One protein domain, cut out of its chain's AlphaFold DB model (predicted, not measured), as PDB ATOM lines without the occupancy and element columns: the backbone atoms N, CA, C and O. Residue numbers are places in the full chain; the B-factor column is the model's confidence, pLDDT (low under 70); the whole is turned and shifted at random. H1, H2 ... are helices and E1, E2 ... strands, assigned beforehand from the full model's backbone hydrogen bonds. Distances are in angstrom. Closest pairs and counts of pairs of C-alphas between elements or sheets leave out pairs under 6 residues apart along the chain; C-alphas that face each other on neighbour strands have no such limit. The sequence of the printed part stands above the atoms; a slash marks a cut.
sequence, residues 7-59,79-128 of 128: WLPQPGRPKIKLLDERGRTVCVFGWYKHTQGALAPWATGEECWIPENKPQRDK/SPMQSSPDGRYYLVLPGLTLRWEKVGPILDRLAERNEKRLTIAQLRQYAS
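This is residues 7 to 59 and 79 to 128 of the 128 residues of an uncharacterized protein of Mycobacterium sp. 1164966.3 (UniProt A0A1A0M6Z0). A strongly twisted sheet of five strands, built on the long strand E3, has two helices on one face: H1 crosses it over E3 and E4, and H2 sits beside the strands. A small sheet of E5, E6 and E7 stands next to E4 and the first residues of H1. The printed part has 103 residues with two named helices and eight named strands, in the order E1 E2 E3 E4 E5 E6 E7 H1 E8 H2, a mixed class. The whole is compact, with a radius of gyration of the C-alphas of 13.6 A and spans of 40 by 34 by 32 A.

E1, residues 7 to 9, is antiparallel to E3, residues 25 to 35; N 33 and O 8, 3.1 A apart, are within hydrogen-bond range. E2, residues 16 to 19, forms a hairpin with E3; N 18 and O 27, 2.8 A apart, are within hydrogen-bond range. E3 and E4, residues 48 to 53, form another, with N 52 and O 28 at 2.7 A; E2, E3 and E4 are a meander, each strand the antiparallel neighbour of the one before. E1 and E2 lie on one side of E3, E4 on the other side. E5, residues 81 to 83, E6, residues 89 to 93, and E7, residues 96 to 99, form a second meander, with N 90 and O 82 at 2.8 A and N 91 and O 98 at 2.8 A. The closest C-alphas of E4 and E5, Pro 51 and Met 81, are 6.6 A apart. H1, residues 100 to 112, is on the five-stranded sheet at a height of 8.3 A, only just over E3 and E4, with 3 C-alphas falling on each; on the local plane it runs across the strands, at 89 degrees to E3. E8, residues 117 to 119, is parallel to E2, with N 19 and O 118 at 2.8 A. H2, residues 120 to 127, is on the same face as H1. H1 touches H2 with residues 102 to 106 alone, about perpendicular at 76 degrees; their closest C-alphas, Lys 102 and Ala 127, are 5.5 A apart. Both helices only graze the small sheet. Every O i to N i+4 pair is within hydrogen-bond range in H2, and 7 of 9 in H1.

E1 begins at C-alpha 7 (51.541, 12.392, 0.510). E3 is 28.4 A long, E4 16.1 A and H1 18.7 A. H2 ends at C-alpha 127 (43.414, 21.862, 23.346).

The C-alphas farthest apart, of Arg 22 and Ala 38, are 40.4 A apart. Residues 60 to 78 are not printed; C-alphas 59 and 79 are 21.0 A apart. E3 to E4 is a long link. Confidence is under 70 in 26 residues, among them 33 to 46 and 54 to 59.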
ATOM      1  N   TRP A   7      51.082  11.408  -0.458       61.56
ATOM      2  CA  TRP A   7      51.541  12.392   0.510       61.56
ATOM      3  C   TRP A   7      53.059  12.356   0.583       61.56
ATOM      4  O   TRP A   7      53.639  11.341   0.977       61.56
ATOM      5  N   LEU A   8      53.710  13.467   0.239       61.22
ATOM      6  CA  LEU A   8      55.164  13.545   0.302       61.22
ATOM      7  C   LEU A   8      55.600  14.171   1.633       61.22
ATOM      8  O   LEU A   8      55.296  15.349   1.879       61.22
ATOM      9  N   PRO A   9      56.319  13.420   2.494       66.19
ATOM     10  CA  PRO A   9      56.895  13.996   3.699       66.19
ATOM     11  C   PRO A   9      57.861  15.102   3.284       66.19
ATOM     12  O   PRO A   9      58.652  14.911   2.362       66.19
ATOM     13  N   GLN A  10      57.809  16.252   3.951       70.44
ATOM     14  CA  GLN A  10      58.688  17.372   3.618       70.44
ATOM     15  C   GLN A  10      60.025  17.243   4.368       70.44
ATOM     16  O   GLN A  10      60.062  17.441   5.590       70.44
ATOM     17  N   PRO A  11      61.136  16.887   3.689       62.00
ATOM     18  CA  PRO A  11      62.441  16.817   4.335       62.00
ATOM     19  C   PRO A  11      62.850  18.207   4.841       62.00
ATOM     20  O   PRO A  11      62.683  19.207   4.152       62.00
ATOM     21  N   GLY A  12      63.362  18.277   6.072       66.81
ATOM     22  CA  GLY A  12      63.766  19.534   6.719       66.81
ATOM     23  C   GLY A  12      62.689  20.197   7.587       66.81
ATOM     24  O   GLY A  12      63.029  21.035   8.418       66.81
ATOM     25  N   ARG A  13      61.417  19.786   7.485       75.00
ATOM     26  CA  ARG A  13      60.363  20.247   8.404       75.00
ATOM     27  C   ARG A  13      60.408  19.483   9.740       75.00
ATOM     28  O   ARG A  13      60.771  18.300   9.767       75.00
ATOM     29  N   PRO A  14      60.069  20.140  10.867       77.50
ATOM     30  CA  PRO A  14      60.124  19.513  12.181       77.50
ATOM     31  C   PRO A  14      59.109  18.371  12.298       77.50
ATOM     32  O   PRO A  14      57.993  18.446  11.794       77.50
ATOM     33  N   LYS A  15      59.506  17.306  13.001       86.56
ATOM     34  CA  LYS A  15      58.596  16.251  13.465       86.56
ATOM     35  C   LYS A  15      58.369  16.417  14.958       86.56
ATOM     36  O   LYS A  15      59.341  16.539  15.709       86.56
ATOM     37  N   ILE A  16      57.114  16.334  15.388       90.38
ATOM     38  CA  ILE A  16      56.744  16.466  16.799       90.38
ATOM     39  C   ILE A  16      56.312  15.102  17.325       90.38
ATOM     40  O   ILE A  16      55.385  14.480  16.815       90.38
ATOM     41  N   LYS A  17      56.997  14.602  18.351       91.62
ATOM     42  CA  LYS A  17      56.650  13.332  18.996       91.62
ATOM     43  C   LYS A  17      55.650  13.578  20.111       91.62
ATOM     44  O   LYS A  17      55.972  14.303  21.047       91.62
ATOM     45  N   LEU A  18      54.509  12.903  20.064       90.69
ATOM     46  CA  LEU A  18      53.583  12.849  21.185       90.69
ATOM     47  C   LEU A  18      53.967  11.703  22.121       90.69
ATOM     48  O   LEU A  18      54.094  10.552  21.687       90.69
ATOM     49  N   LEU A  19      54.161  12.018  23.397       90.31
ATOM     50  CA  LEU A  19      54.588  11.093  24.439       90.31
ATOM     51  C   LEU A  19      53.453  10.827  25.433       90.31
ATOM     52  O   LEU A  19      52.725  11.746  25.807       90.31
ATOM     53  N   ASP A  20      53.329   9.581  25.887       87.06
ATOM     54  CA  ASP A  20      52.502   9.249  27.048       87.06
ATOM     55  C   ASP A  20      53.161   9.697  28.366       87.06
ATOM     56  O   ASP A  20      54.300  10.167  28.392       87.06
ATOM     57  N   GLU A  21      52.449   9.518  29.478       85.38
ATOM     58  CA  GLU A  21      52.921   9.839  30.837       85.38
ATOM     59  C   GLU A  21      54.189   9.067  31.240       85.38
ATOM     60  O   GLU A  21      54.930   9.481  32.125       85.38
ATOM     61  N   ARG A  22      54.476   7.952  30.558       84.12
ATOM     62  CA  ARG A  22      55.681   7.135  30.746       84.12
ATOM     63  C   ARG A  22      56.824   7.551  29.810       84.12
ATOM     64  O   ARG A  22      57.825   6.842  29.718       84.12
ATOM     65  N   GLY A  23      56.675   8.651  29.068       83.81
ATOM     66  CA  GLY A  23      57.661   9.154  28.108       83.81
ATOM     67  C   GLY A  23      57.757   8.342  26.810       83.81
ATOM     68  O   GLY A  23      58.683   8.538  26.016       83.81
ATOM     69  N   ARG A  24      56.829   7.414  26.553       85.12
ATOM     70  CA  ARG A  24      56.829   6.578  25.346       85.12
ATOM     71  C   ARG A  24      56.125   7.313  24.217       85.12
ATOM     72  O   ARG A  24      55.006   7.780  24.375       85.12
ATOM     73  N   THR A  25      56.739   7.336  23.036       86.44
ATOM     74  CA  THR A  25      56.078   7.882  21.843       86.44
ATOM     75  C   THR A  25      54.856   7.045  21.486       86.44
ATOM     76  O   THR A  25      54.990   5.828  21.295       86.44
ATOM     77  N   VAL A  26      53.704   7.706  21.394       84.25
ATOM     78  CA  VAL A  26      52.414   7.125  20.993       84.25
ATOM     79  C   VAL A  26      52.015   7.540  19.579       84.25
ATOM     80  O   VAL A  26      51.416   6.746  18.864       84.25
ATOM     81  N   CYS A  27      52.414   8.737  19.152       86.69
ATOM     82  CA  CYS A  27      52.116   9.310  17.843       86.69
ATOM     83  C   CYS A  27      53.274  10.224  17.427       86.69
ATOM     84  O   CYS A  27      54.003  10.745  18.278       86.69
ATOM     85  N   VAL A  28      53.464  10.411  16.128       88.31
ATOM     86  CA  VAL A  28      54.392  11.405  15.583       88.31
ATOM     87  C   VAL A  28      53.615  12.288  14.626       88.31
ATOM     88  O   VAL A  28      52.931  11.773  13.762       88.31
ATOM     89  N   PHE A  29      53.716  13.600  14.757       87.62
ATOM     90  CA  PHE A  29      53.165  14.529  13.781       87.62
ATOM     91  C   PHE A  29      54.252  14.868  12.766       87.62
ATOM     92  O   PHE A  29      55.338  15.328  13.141       87.62
ATOM     93  N   GLY A  30      53.979  14.580  11.496       84.19
ATOM     94  CA  GLY A  30      54.835  14.932  10.370       84.19
ATOM     95  C   GLY A  30      54.185  16.007   9.509       84.19
ATOM     96  O   GLY A  30      52.963  16.076   9.428       84.19
ATOM     97  N   TRP A  31      55.005  16.842   8.875       80.44
ATOM     98  CA  TRP A  31      54.549  17.845   7.916       80.44
ATOM     99  C   TRP A  31      54.592  17.256   6.508       80.44
ATOM    100  O   TRP A  31      55.643  16.785   6.052       80.44
ATOM    101  N   TYR A  32      53.455  17.269   5.827       77.19
ATOM    102  CA  TYR A  32      53.308  16.704   4.496       77.19
ATOM    103  C   TYR A  32      52.794  17.758   3.536       77.19
ATOM    104  O   TYR A  32      51.963  18.591   3.885       77.19
ATOM    105  N   LYS A  33      53.283  17.685   2.302       67.88
ATOM    106  CA  LYS A  33      52.736  18.450   1.191       67.88
ATOM    107  C   LYS A  33      51.907  17.514   0.336       67.88
ATOM    108  O   LYS A  33      52.375  16.434  -0.035       67.88
ATOM    109  N   HIS A  34      50.689  17.939   0.034       63.47
ATOM    110  CA  HIS A  34      49.862  17.255  -0.940       63.47
ATOM    111  C   HIS A  34      50.389  17.533  -2.350       63.47
ATOM    112  O   HIS A  34      50.645  18.684  -2.705       63.47
ATOM    113  N   THR A  35      50.527  16.494  -3.168       57.66
ATOM    114  CA  THR A  35      50.765  16.636  -4.609       57.66
ATOM    115  C   THR A  35      49.559  16.079  -5.357       57.66
ATOM    116  O   THR A  35      49.061  15.017  -5.006       57.66
ATOM    117  N   GLN A  36      49.051  16.839  -6.327       51.78
ATOM    118  CA  GLN A  36      47.671  16.784  -6.812       51.78
ATOM    119  C   GLN A  36      47.235  15.444  -7.450       51.78
ATOM    120  O   GLN A  36      47.776  15.023  -8.471       51.78
ATOM    121  N   GLY A  37      46.153  14.900  -6.892       47.06
ATOM    122  CA  GLY A  37      45.071  14.111  -7.488       47.06
ATOM    123  C   GLY A  37      43.865  14.197  -6.520       47.06
ATOM    124  O   GLY A  37      44.005  14.684  -5.395       47.06
ATOM    125  N   ALA A  38      42.637  13.995  -6.998       49.16
ATOM    126  CA  ALA A  38      41.439  14.548  -6.358       49.16
ATOM    127  C   ALA A  38      41.000  13.830  -5.056       49.16
ATOM    128  O   ALA A  38      40.805  12.622  -5.043       49.16
ATOM    129  N   LEU A  39      40.675  14.648  -4.038       48.44
ATOM    130  CA  LEU A  39      39.840  14.379  -2.848       48.44
ATOM    131  C   LEU A  39      40.449  13.586  -1.670       48.44
ATOM    132  O   LEU A  39      40.051  12.463  -1.369       48.44
ATOM    133  N   ALA A  40      41.224  14.292  -0.839       44.94
ATOM    134  CA  ALA A  40      41.067  14.217   0.618       44.94
ATOM    135  C   ALA A  40      40.442  15.548   1.096       44.94
ATOM    136  O   ALA A  40      41.121  16.573   1.080       44.94
ATOM    137  N   PRO A  41      39.155  15.593   1.491       44.75
ATOM    138  CA  PRO A  41      38.437  16.854   1.728       44.75
ATOM    139  C   PRO A  41      38.940  17.682   2.927       44.75
ATOM    140  O   PRO A  41      38.464  18.791   3.132       44.75
ATOM    141  N   TRP A  42      39.901  17.178   3.708       50.59
ATOM    142  CA  TRP A  42      40.570  17.925   4.784       50.59
ATOM    143  C   TRP A  42      41.859  18.625   4.356       50.59
ATOM    144  O   TRP A  42      42.447  19.349   5.155       50.59
ATOM    145  N   ALA A  43      42.313  18.402   3.126       48.19
ATOM    146  CA  ALA A  43      43.552  18.966   2.634       48.19
ATOM    147  C   ALA A  43      43.380  19.430   1.191       48.19
ATOM    148  O   ALA A  43      43.732  18.772   0.209       48.19
ATOM    149  N   THR A  44      42.807  20.617   1.079       42.97
ATOM    150  CA  THR A  44      42.755  21.415  -0.138       42.97
ATOM    151  C   THR A  44      44.156  21.902  -0.500       42.97
ATOM    152  O   THR A  44      44.517  23.017  -0.171       42.97
ATOM    153  N   GLY A  45      44.982  21.072  -1.149       46.44
ATOM    154  CA  GLY A  45      46.216  21.517  -1.826       46.44
ATOM    155  C   GLY A  45      47.315  22.151  -0.954       46.44
ATOM    156  O   GLY A  45      48.312  22.627  -1.494       46.44
ATOM    157  N   GLU A  46      47.160  22.136   0.367       61.97
ATOM    158  CA  GLU A  46      47.984  22.867   1.328       61.97
ATOM    159  C   GLU A  46      48.865  21.918   2.148       61.97
ATOM    160  O   GLU A  46      48.535  20.752   2.389       61.97
ATOM    161  N   GLU A  47      50.042  22.410   2.539       70.75
ATOM    162  CA  GLU A  47      50.906  21.688   3.466       70.75
ATOM    163  C   GLU A  47      50.198  21.553   4.818       70.75
ATOM    164  O   GLU A  47      49.610  22.515   5.309       70.75
ATOM    165  N   CYS A  48      50.240  20.373   5.431       76.00
ATOM    166  CA  CYS A  48      49.552  20.147   6.695       76.00
ATOM    167  C   CYS A  48      50.276  19.142   7.589       76.00
ATOM    168  O   CYS A  48      51.102  18.328   7.153       76.00
ATOM    169  N   TRP A  49      49.931  19.190   8.873       83.12
ATOM    170  CA  TRP A  49      50.278  18.137   9.814       83.12
ATOM    171  C   TRP A  49      49.496  16.862   9.498       83.12
ATOM    172  O   TRP A  49      48.285  16.892   9.292       83.12
ATOM    173  N   ILE A  50      50.178  15.723   9.559       81.56
ATOM    174  CA  ILE A  50      49.564  14.397   9.534       81.56
ATOM    175  C   ILE A  50      50.023  13.638  10.781       81.56
ATOM    176  O   ILE A  50      51.230  13.549  11.039       81.56
ATOM    177  N   PRO A  51      49.090  13.091  11.581       82.88
ATOM    178  CA  PRO A  51      49.441  12.218  12.683       82.88
ATOM    179  C   PRO A  51      49.793  10.832  12.134       82.88
ATOM    180  O   PRO A  51      48.979  10.122  11.549       82.88
ATOM    181  N   GLU A  52      51.036  10.437  12.341       79.44
ATOM    182  CA  GLU A  52      51.558   9.124  12.016       79.44
ATOM    183  C   GLU A  52      51.489   8.229  13.252       79.44
ATOM    184  O   GLU A  52      51.878   8.608  14.368       79.44
ATOM    185  N   ASN A  53      51.066   6.985  13.034       73.19
ATOM    186  CA  ASN A  53      51.270   5.932  14.014       73.19
ATOM    187  C   ASN A  53      52.746   5.863  14.407       73.19
ATOM    188  O   ASN A  53      53.640   6.100  13.590       73.19
ATOM    189  N   LYS A  54      53.004   5.503  15.669       67.81
ATOM    190  CA  LYS A  54      54.366   5.294  16.160       67.81
ATOM    191  C   LYS A  54      55.159   4.477  15.131       67.81
ATOM    192  O   LYS A  54      54.718   3.371  14.803       67.81
ATOM    193  N   PRO A  55      56.328   4.959  14.665       52.69
ATOM    194  CA  PRO A  55      57.149   4.178  13.763       52.69
ATOM    195  C   PRO A  55      57.466   2.859  14.457       52.69
ATOM    196  O   PRO A  55      58.063   2.820  15.542       52.69
ATOM    197  N   GLN A  56      56.993   1.772  13.856       53.69
ATOM    198  CA  GLN A  56      57.364   0.438  14.278       53.69
ATOM    199  C   GLN A  56      58.890   0.364  14.227       53.69
ATOM    200  O   GLN A  56      59.504   0.826  13.263       53.69
ATOM    201  N   ARG A  57      59.524  -0.147  15.295       50.69
ATOM    202  CA  ARG A  57      60.993  -0.266  15.346       50.69
ATOM    203  C   ARG A  57      61.474  -0.925  14.050       50.69
ATOM    204  O   ARG A  57      60.822  -1.852  13.582       50.69
ATOM    205  N   ASP A  58      62.633  -0.532  13.521       51.59
ATOM    206  CA  ASP A  58      63.182  -1.091  12.269       51.59
ATOM    207  C   ASP A  58      63.192  -2.624  12.227       51.59
ATOM    208  O   ASP A  58      63.030  -3.224  11.170       51.59
ATOM    209  N   LYS A  59      63.306  -3.279  13.387       47.59
ATOM    210  CA  LYS A  59      63.198  -4.736  13.537       47.59
ATOM    211  C   LYS A  59      61.822  -5.294  13.138       47.59
ATOM    212  O   LYS A  59      61.744  -6.370  12.561       47.59
ATOM    213  N   SER A  79      44.499   4.256  12.501       69.75
ATOM    214  CA  SER A  79      45.019   5.599  12.265       69.75
ATOM    215  C   SER A  79      44.649   6.483  13.460       69.75
ATOM    216  O   SER A  79      43.495   6.448  13.898       69.75
ATOM    217  N   PRO A  80      45.598   7.264  13.999       81.12
ATOM    218  CA  PRO A  80      45.305   8.194  15.078       81.12
ATOM    219  C   PRO A  80      44.363   9.313  14.616       81.12
ATOM    220  O   PRO A  80      43.782   9.986  15.455       81.12
ATOM    221  N   MET A  81      44.181   9.507  13.305       83.56
ATOM    222  CA  MET A  81      43.139  10.374  12.759       83.56
ATOM    223  C   MET A  81      41.882   9.570  12.433       83.56
ATOM    224  O   MET A  81      41.952   8.599  11.677       83.56
ATOM    225  N   GLN A  82      40.732  10.021  12.928       83.50
ATOM    226  CA  GLN A  82      39.421   9.482  12.570       83.50
ATOM    227  C   GLN A  82      38.493  10.599  12.093       83.50
ATOM    228  O   GLN A  82      38.490  11.694  12.659       83.50
ATOM    229  N   SER A  83      37.705  10.323  11.055       82.25
ATOM    230  CA  SER A  83      36.593  11.178  10.651       82.25
ATOM    231  C   SER A  83      35.334  10.791  11.422       82.25
ATOM    232  O   SER A  83      35.055   9.616  11.659       82.25
ATOM    233  N   SER A  84      34.571  11.793  11.823       81.81
ATOM    234  CA  SER A  84      33.255  11.631  12.423       81.81
ATOM    235  C   SER A  84      32.168  11.753  11.344       81.81
ATOM    236  O   SER A  84      32.410  12.381  10.308       81.81
ATOM    237  N   PRO A  85      30.961  11.188  11.556       79.25
ATOM    238  CA  PRO A  85      29.840  11.325  10.622       79.25
ATOM    239  C   PRO A  85      29.449  12.780  10.315       79.25
ATOM    240  O   PRO A  85      28.870  13.045   9.269       79.25
ATOM    241  N   ASP A  86      29.789  13.724  11.201       79.69
ATOM    242  CA  ASP A  86      29.587  15.169  11.012       79.69
ATOM    243  C   ASP A  86      30.633  15.833  10.090       79.69
ATOM    244  O   ASP A  86      30.645  17.054   9.952       79.69
ATOM    245  N   GLY A  87      31.529  15.052   9.479       78.69
ATOM    246  CA  GLY A  87      32.578  15.543   8.582       78.69
ATOM    247  C   GLY A  87      33.793  16.140   9.296       78.69
ATOM    248  O   GLY A  87      34.719  16.604   8.631       78.69
ATOM    249  N   ARG A  88      33.830  16.121  10.635       84.44
ATOM    250  CA  ARG A  88      34.972  16.617  11.412       84.44
ATOM    251  C   ARG A  88      36.036  15.548  11.617       84.44
ATOM    252  O   ARG A  88      35.744  14.355  11.678       84.44
ATOM    253  N   TYR A  89      37.271  16.000  11.811       86.94
ATOM    254  CA  TYR A  89      38.422  15.140  12.072       86.94
ATOM    255  C   TYR A  89      38.836  15.213  13.534       86.94
ATOM    256  O   TYR A  89      38.880  16.288  14.141       86.94
ATOM    257  N   TYR A  90      39.162  14.054  14.090       88.81
ATOM    258  CA  TYR A  90      39.558  13.892  15.477       88.81
ATOM    259  C   TYR A  90      40.876  13.134  15.566       88.81
ATOM    260  O   TYR A  90      41.062  12.097  14.927       88.81
ATOM    261  N   LEU A  91      41.765  13.630  16.421       88.75
ATOM    262  CA  LEU A  91      42.887  12.861  16.928       88.75
ATOM    263  C   LEU A  91      42.359  11.917  18.011       88.75
ATOM    264  O   LEU A  91      41.983  12.367  19.095       88.75
ATOM    265  N   VAL A  92      42.337  10.623  17.712       87.88
ATOM    266  CA  VAL A  92      41.886   9.551  18.597       87.88
ATOM    267  C   VAL A  92      43.084   8.702  19.000       87.88
ATOM    268  O   VAL A  92      43.676   7.975  18.205       87.88
ATOM    269  N   LEU A  93      43.441   8.792  20.272       83.88
ATOM    270  CA  LEU A  93      44.496   8.021  20.913       83.88
ATOM    271  C   LEU A  93      43.935   7.366  22.180       83.88
ATOM    272  O   LEU A  93      42.898   7.797  22.687       83.88
ATOM    273  N   PRO A  94      44.593   6.334  22.738       77.75
ATOM    274  CA  PRO A  94      44.142   5.719  23.982       77.75
ATOM    275  C   PRO A  94      43.954   6.761  25.096       77.75
ATOM    276  O   PRO A  94      44.912   7.393  25.539       77.75
ATOM    277  N   GLY A  95      42.701   6.954  25.516       78.62
ATOM    278  CA  GLY A  95      42.315   7.937  26.528       78.62
ATOM    279  C   GLY A  95      42.308   9.398  26.059       78.62
ATOM    280  O   GLY A  95      42.145  10.275  26.896       78.62
ATOM    281  N   LEU A  96      42.495   9.713  24.777       84.00
ATOM    282  CA  LEU A  96      42.502  11.089  24.276       84.00
ATOM    283  C   LEU A  96      41.720  11.199  22.968       84.00
ATOM    284  O   LEU A  96      42.083  10.580  21.973       84.00
ATOM    285  N   THR A  97      40.709  12.062  22.956       90.75
ATOM    286  CA  THR A  97      39.968  12.420  21.747       90.75
ATOM    287  C   THR A  97      39.910  13.935  21.646       90.75
ATOM    288  O   THR A  97      39.307  14.584  22.495       90.75
ATOM    289  N   LEU A  98      40.560  14.503  20.631       90.19
ATOM    290  CA  LEU A  98      40.615  15.948  20.404       90.19
ATOM    291  C   LEU A  98      40.223  16.280  18.971       90.19
ATOM    292  O   LEU A  98      40.577  15.550  18.050       90.19
ATOM    293  N   ARG A  99      39.538  17.408  18.767       89.75
ATOM    294  CA  ARG A  99      39.267  17.926  17.418       89.75
ATOM    295  C   ARG A  99      40.566  18.351  16.750       89.75
ATOM    296  O   ARG A  99      41.355  19.082  17.346       89.75
ATOM    297  N   TRP A 100      40.754  17.951  15.498       88.81
ATOM    298  CA  TRP A 100      41.963  18.266  14.741       88.81
ATOM    299  C   TRP A 100      42.188  19.774  14.580       88.81
ATOM    300  O   TRP A 100      43.310  20.251  14.730       88.81
ATOM    301  N   GLU A 101      41.102  20.529  14.411       86.88
ATOM    302  CA  GLU A 101      41.079  21.998  14.355       86.88
ATOM    303  C   GLU A 101      41.742  22.666  15.573       86.88
ATOM    304  O   GLU A 101      42.266  23.773  15.468       86.88
ATOM    305  N   LYS A 102      41.733  22.004  16.737       89.38
ATOM    306  CA  LYS A 102      42.410  22.486  17.949       89.38
ATOM    307  C   LYS A 102      43.866  22.039  18.011       89.38
ATOM    308  O   LYS A 102      44.695  22.761  18.549       89.38
ATOM    309  N   VAL A 103      44.182  20.867  17.462       89.62
ATOM    310  CA  VAL A 103      45.526  20.273  17.506       89.62
ATOM    311  C   VAL A 103      46.486  20.961  16.533       89.62
ATOM    312  O   VAL A 103      47.604  21.276  16.932       89.62
ATOM    313  N   GLY A 104      46.062  21.234  15.295       87.44
ATOM    314  CA  GLY A 104      46.913  21.832  14.253       87.44
ATOM    315  C   GLY A 104      47.656  23.101  14.706       87.44
ATOM    316  O   GLY A 104      48.887  23.087  14.730       87.44
ATOM    317  N   PRO A 105      46.951  24.137  15.201       89.62
ATOM    318  CA  PRO A 105      47.585  25.380  15.653       89.62
ATOM    319  C   PRO A 105      48.575  25.206  16.815       89.62
ATOM    320  O   PRO A 105      49.488  26.011  16.986       89.62
ATOM    321  N   ILE A 106      48.403  24.175  17.650       92.06
ATOM    322  CA  ILE A 106      49.338  23.862  18.742       92.06
ATOM    323  C   ILE A 106      50.655  23.359  18.150       92.06
ATOM    324  O   ILE A 106      51.728  23.771  18.584       92.06
ATOM    325  N   LEU A 107      50.573  22.485  17.146       91.00
ATOM    326  CA  LEU A 107      51.739  21.934  16.468       91.00
ATOM    327  C   LEU A 107      52.518  23.014  15.707       91.00
ATOM    328  O   LEU A 107      53.746  23.000  15.752       91.00
ATOM    329  N   ASP A 108      51.829  23.983  15.101       89.56
ATOM    330  CA  ASP A 108      52.468  25.126  14.435       89.56
ATOM    331  C   ASP A 108      53.301  25.955  15.421       89.56
ATOM    332  O   ASP A 108      54.498  26.156  15.212       89.56
ATOM    333  N   ARG A 109      52.718  26.326  16.569       90.56
ATOM    334  CA  ARG A 109      53.432  27.069  17.628       90.56
ATOM    335  C   ARG A 109      54.636  26.304  18.174       90.56
ATOM    336  O   ARG A 109      55.660  26.901  18.498       90.56
ATOM    337  N   LEU A 110      54.524  24.984  18.318       91.44
ATOM    338  CA  LEU A 110      55.637  24.142  18.769       91.44
ATOM    339  C   LEU A 110      56.750  24.085  17.718       91.44
ATOM    340  O   LEU A 110      57.927  24.165  18.069       91.44
ATOM    341  N   ALA A 111      56.393  23.990  16.437       88.31
ATOM    342  CA  ALA A 111      57.351  24.017  15.340       88.31
ATOM    343  C   ALA A 111      58.102  25.352  15.257       88.31
ATOM    344  O   ALA A 111      59.323  25.335  15.101       88.31
ATOM    345  N   GLU A 112      57.418  26.485  15.439       89.50
ATOM    346  CA  GLU A 112      58.035  27.821  15.520       89.50
ATOM    347  C   GLU A 112      59.054  27.927  16.663       89.50
ATOM    348  O   GLU A 112      60.108  28.543  16.519       89.50
ATOM    349  N   ARG A 113      58.778  27.263  17.790       89.69
ATOM    350  CA  ARG A 113      59.676  27.185  18.956       89.69
ATOM    351  C   ARG A 113      60.753  26.106  18.835       89.69
ATOM    352  O   ARG A 113      61.540  25.922  19.761       89.69
ATOM    353  N   ASN A 114      60.795  25.382  17.715       86.62
ATOM    354  CA  ASN A 114      61.676  24.235  17.489       86.62
ATOM    355  C   ASN A 114      61.510  23.120  18.551       86.62
ATOM    356  O   ASN A 114      62.434  22.342  18.822       86.62
ATOM    357  N   GLU A 115      60.319  23.018  19.150       90.06
ATOM    358  CA  GLU A 115      59.961  21.970  20.099       90.06
ATOM    359  C   GLU A 115      59.617  20.676  19.349       90.06
ATOM    360  O   GLU A 115      58.758  20.628  18.474       90.06
ATOM    361  N   LYS A 116      60.300  19.581  19.698       90.00
ATOM    362  CA  LYS A 116      60.173  18.286  18.994       90.00
ATOM    363  C   LYS A 116      59.375  17.244  19.770       90.00
ATOM    364  O   LYS A 116      59.265  16.093  19.334       90.00
ATOM    365  N   ARG A 117      58.897  17.588  20.963       92.06
ATOM    366  CA  ARG A 117      58.239  16.664  21.889       92.06
ATOM    367  C   ARG A 117      57.074  17.368  22.559       92.06
ATOM    368  O   ARG A 117      57.228  18.484  23.024       92.06
ATOM    369  N   LEU A 118      55.958  16.666  22.641       93.06
ATOM    370  CA  LEU A 118      54.750  17.093  23.321       93.06
ATOM    371  C   LEU A 118      54.240  15.917  24.151       93.06
ATOM    372  O   LEU A 118      54.320  14.775  23.703       93.06
ATOM    373  N   THR A 119      53.731  16.148  25.354       92.50
ATOM    374  CA  THR A 119      53.079  15.092  26.148       92.50
ATOM    375  C   THR A 119      51.570  15.097  25.933       92.50
ATOM    376  O   THR A 119      50.991  16.124  25.585       92.50
ATOM    377  N   ILE A 120      50.907  13.962  26.179       90.19
ATOM    378  CA  ILE A 120      49.435  13.880  26.174       90.19
ATOM    379  C   ILE A 120      48.825  14.917  27.130       90.19
ATOM    380  O   ILE A 120      47.841  15.558  26.773       90.19
ATOM    381  N   ALA A 121      49.414  15.113  28.313       90.19
ATOM    382  CA  ALA A 121      48.930  16.078  29.299       90.19
ATOM    383  C   ALA A 121      49.006  17.525  28.783       90.19
ATOM    384  O   ALA A 121      48.014  18.246  28.848       90.19
ATOM    385  N   GLN A 122      50.141  17.924  28.199       91.56
ATOM    386  CA  GLN A 122      50.292  19.247  27.580       91.56
ATOM    387  C   GLN A 122      49.339  19.428  26.400       91.56
ATOM    388  O   GLN A 122      48.688  20.460  26.291       91.56
ATOM    389  N   LEU A 123      49.217  18.415  25.536       91.38
ATOM    390  CA  LEU A 123      48.314  18.481  24.391       91.38
ATOM    391  C   LEU A 123      46.858  18.657  24.839       91.38
ATOM    392  O   LEU A 123      46.146  19.464  24.254       91.38
ATOM    393  N   ARG A 124      46.429  17.955  25.898       90.31
ATOM    394  CA  ARG A 124      45.116  18.178  26.520       90.31
ATOM    395  C   ARG A 124      44.982  19.606  27.025       90.31
ATOM    396  O   ARG A 124      44.029  20.271  26.664       90.31
ATOM    397  N   GLN A 125      45.944  20.082  27.811       90.56
ATOM    398  CA  GLN A 125      45.905  21.425  28.387       90.56
ATOM    399  C   GLN A 125      45.816  22.524  27.319       90.56
ATOM    400  O   GLN A 125      45.114  23.506  27.520       90.56
ATOM    401  N   TYR A 126      46.519  22.364  26.197       90.62
ATOM    402  CA  TYR A 126      46.519  23.331  25.100       90.62
ATOM    403  C   TYR A 126      45.281  23.246  24.197       90.62
ATOM    404  O   TYR A 126      45.002  24.205  23.482       90.62
ATOM    405  N   ALA A 127      44.584  22.105  24.190       87.19
ATOM    406  CA  ALA A 127      43.414  21.862  23.346       87.19
ATOM    407  C   ALA A 127      42.065  21.990  24.081       87.19
ATOM    408  O   ALA A 127      41.030  21.952  23.407       87.19
ATOM    409  N   SER A 128      42.083  22.109  25.416       78.19
ATOM    410  CA  SER A 128      40.944  22.508  26.261       78.19
ATOM    411  C   SER A 128      40.486  23.928  25.940       78.19
ATOM    412  O   SER A 128      39.255  24.128  25.863       78.19
TER     413      SER A 128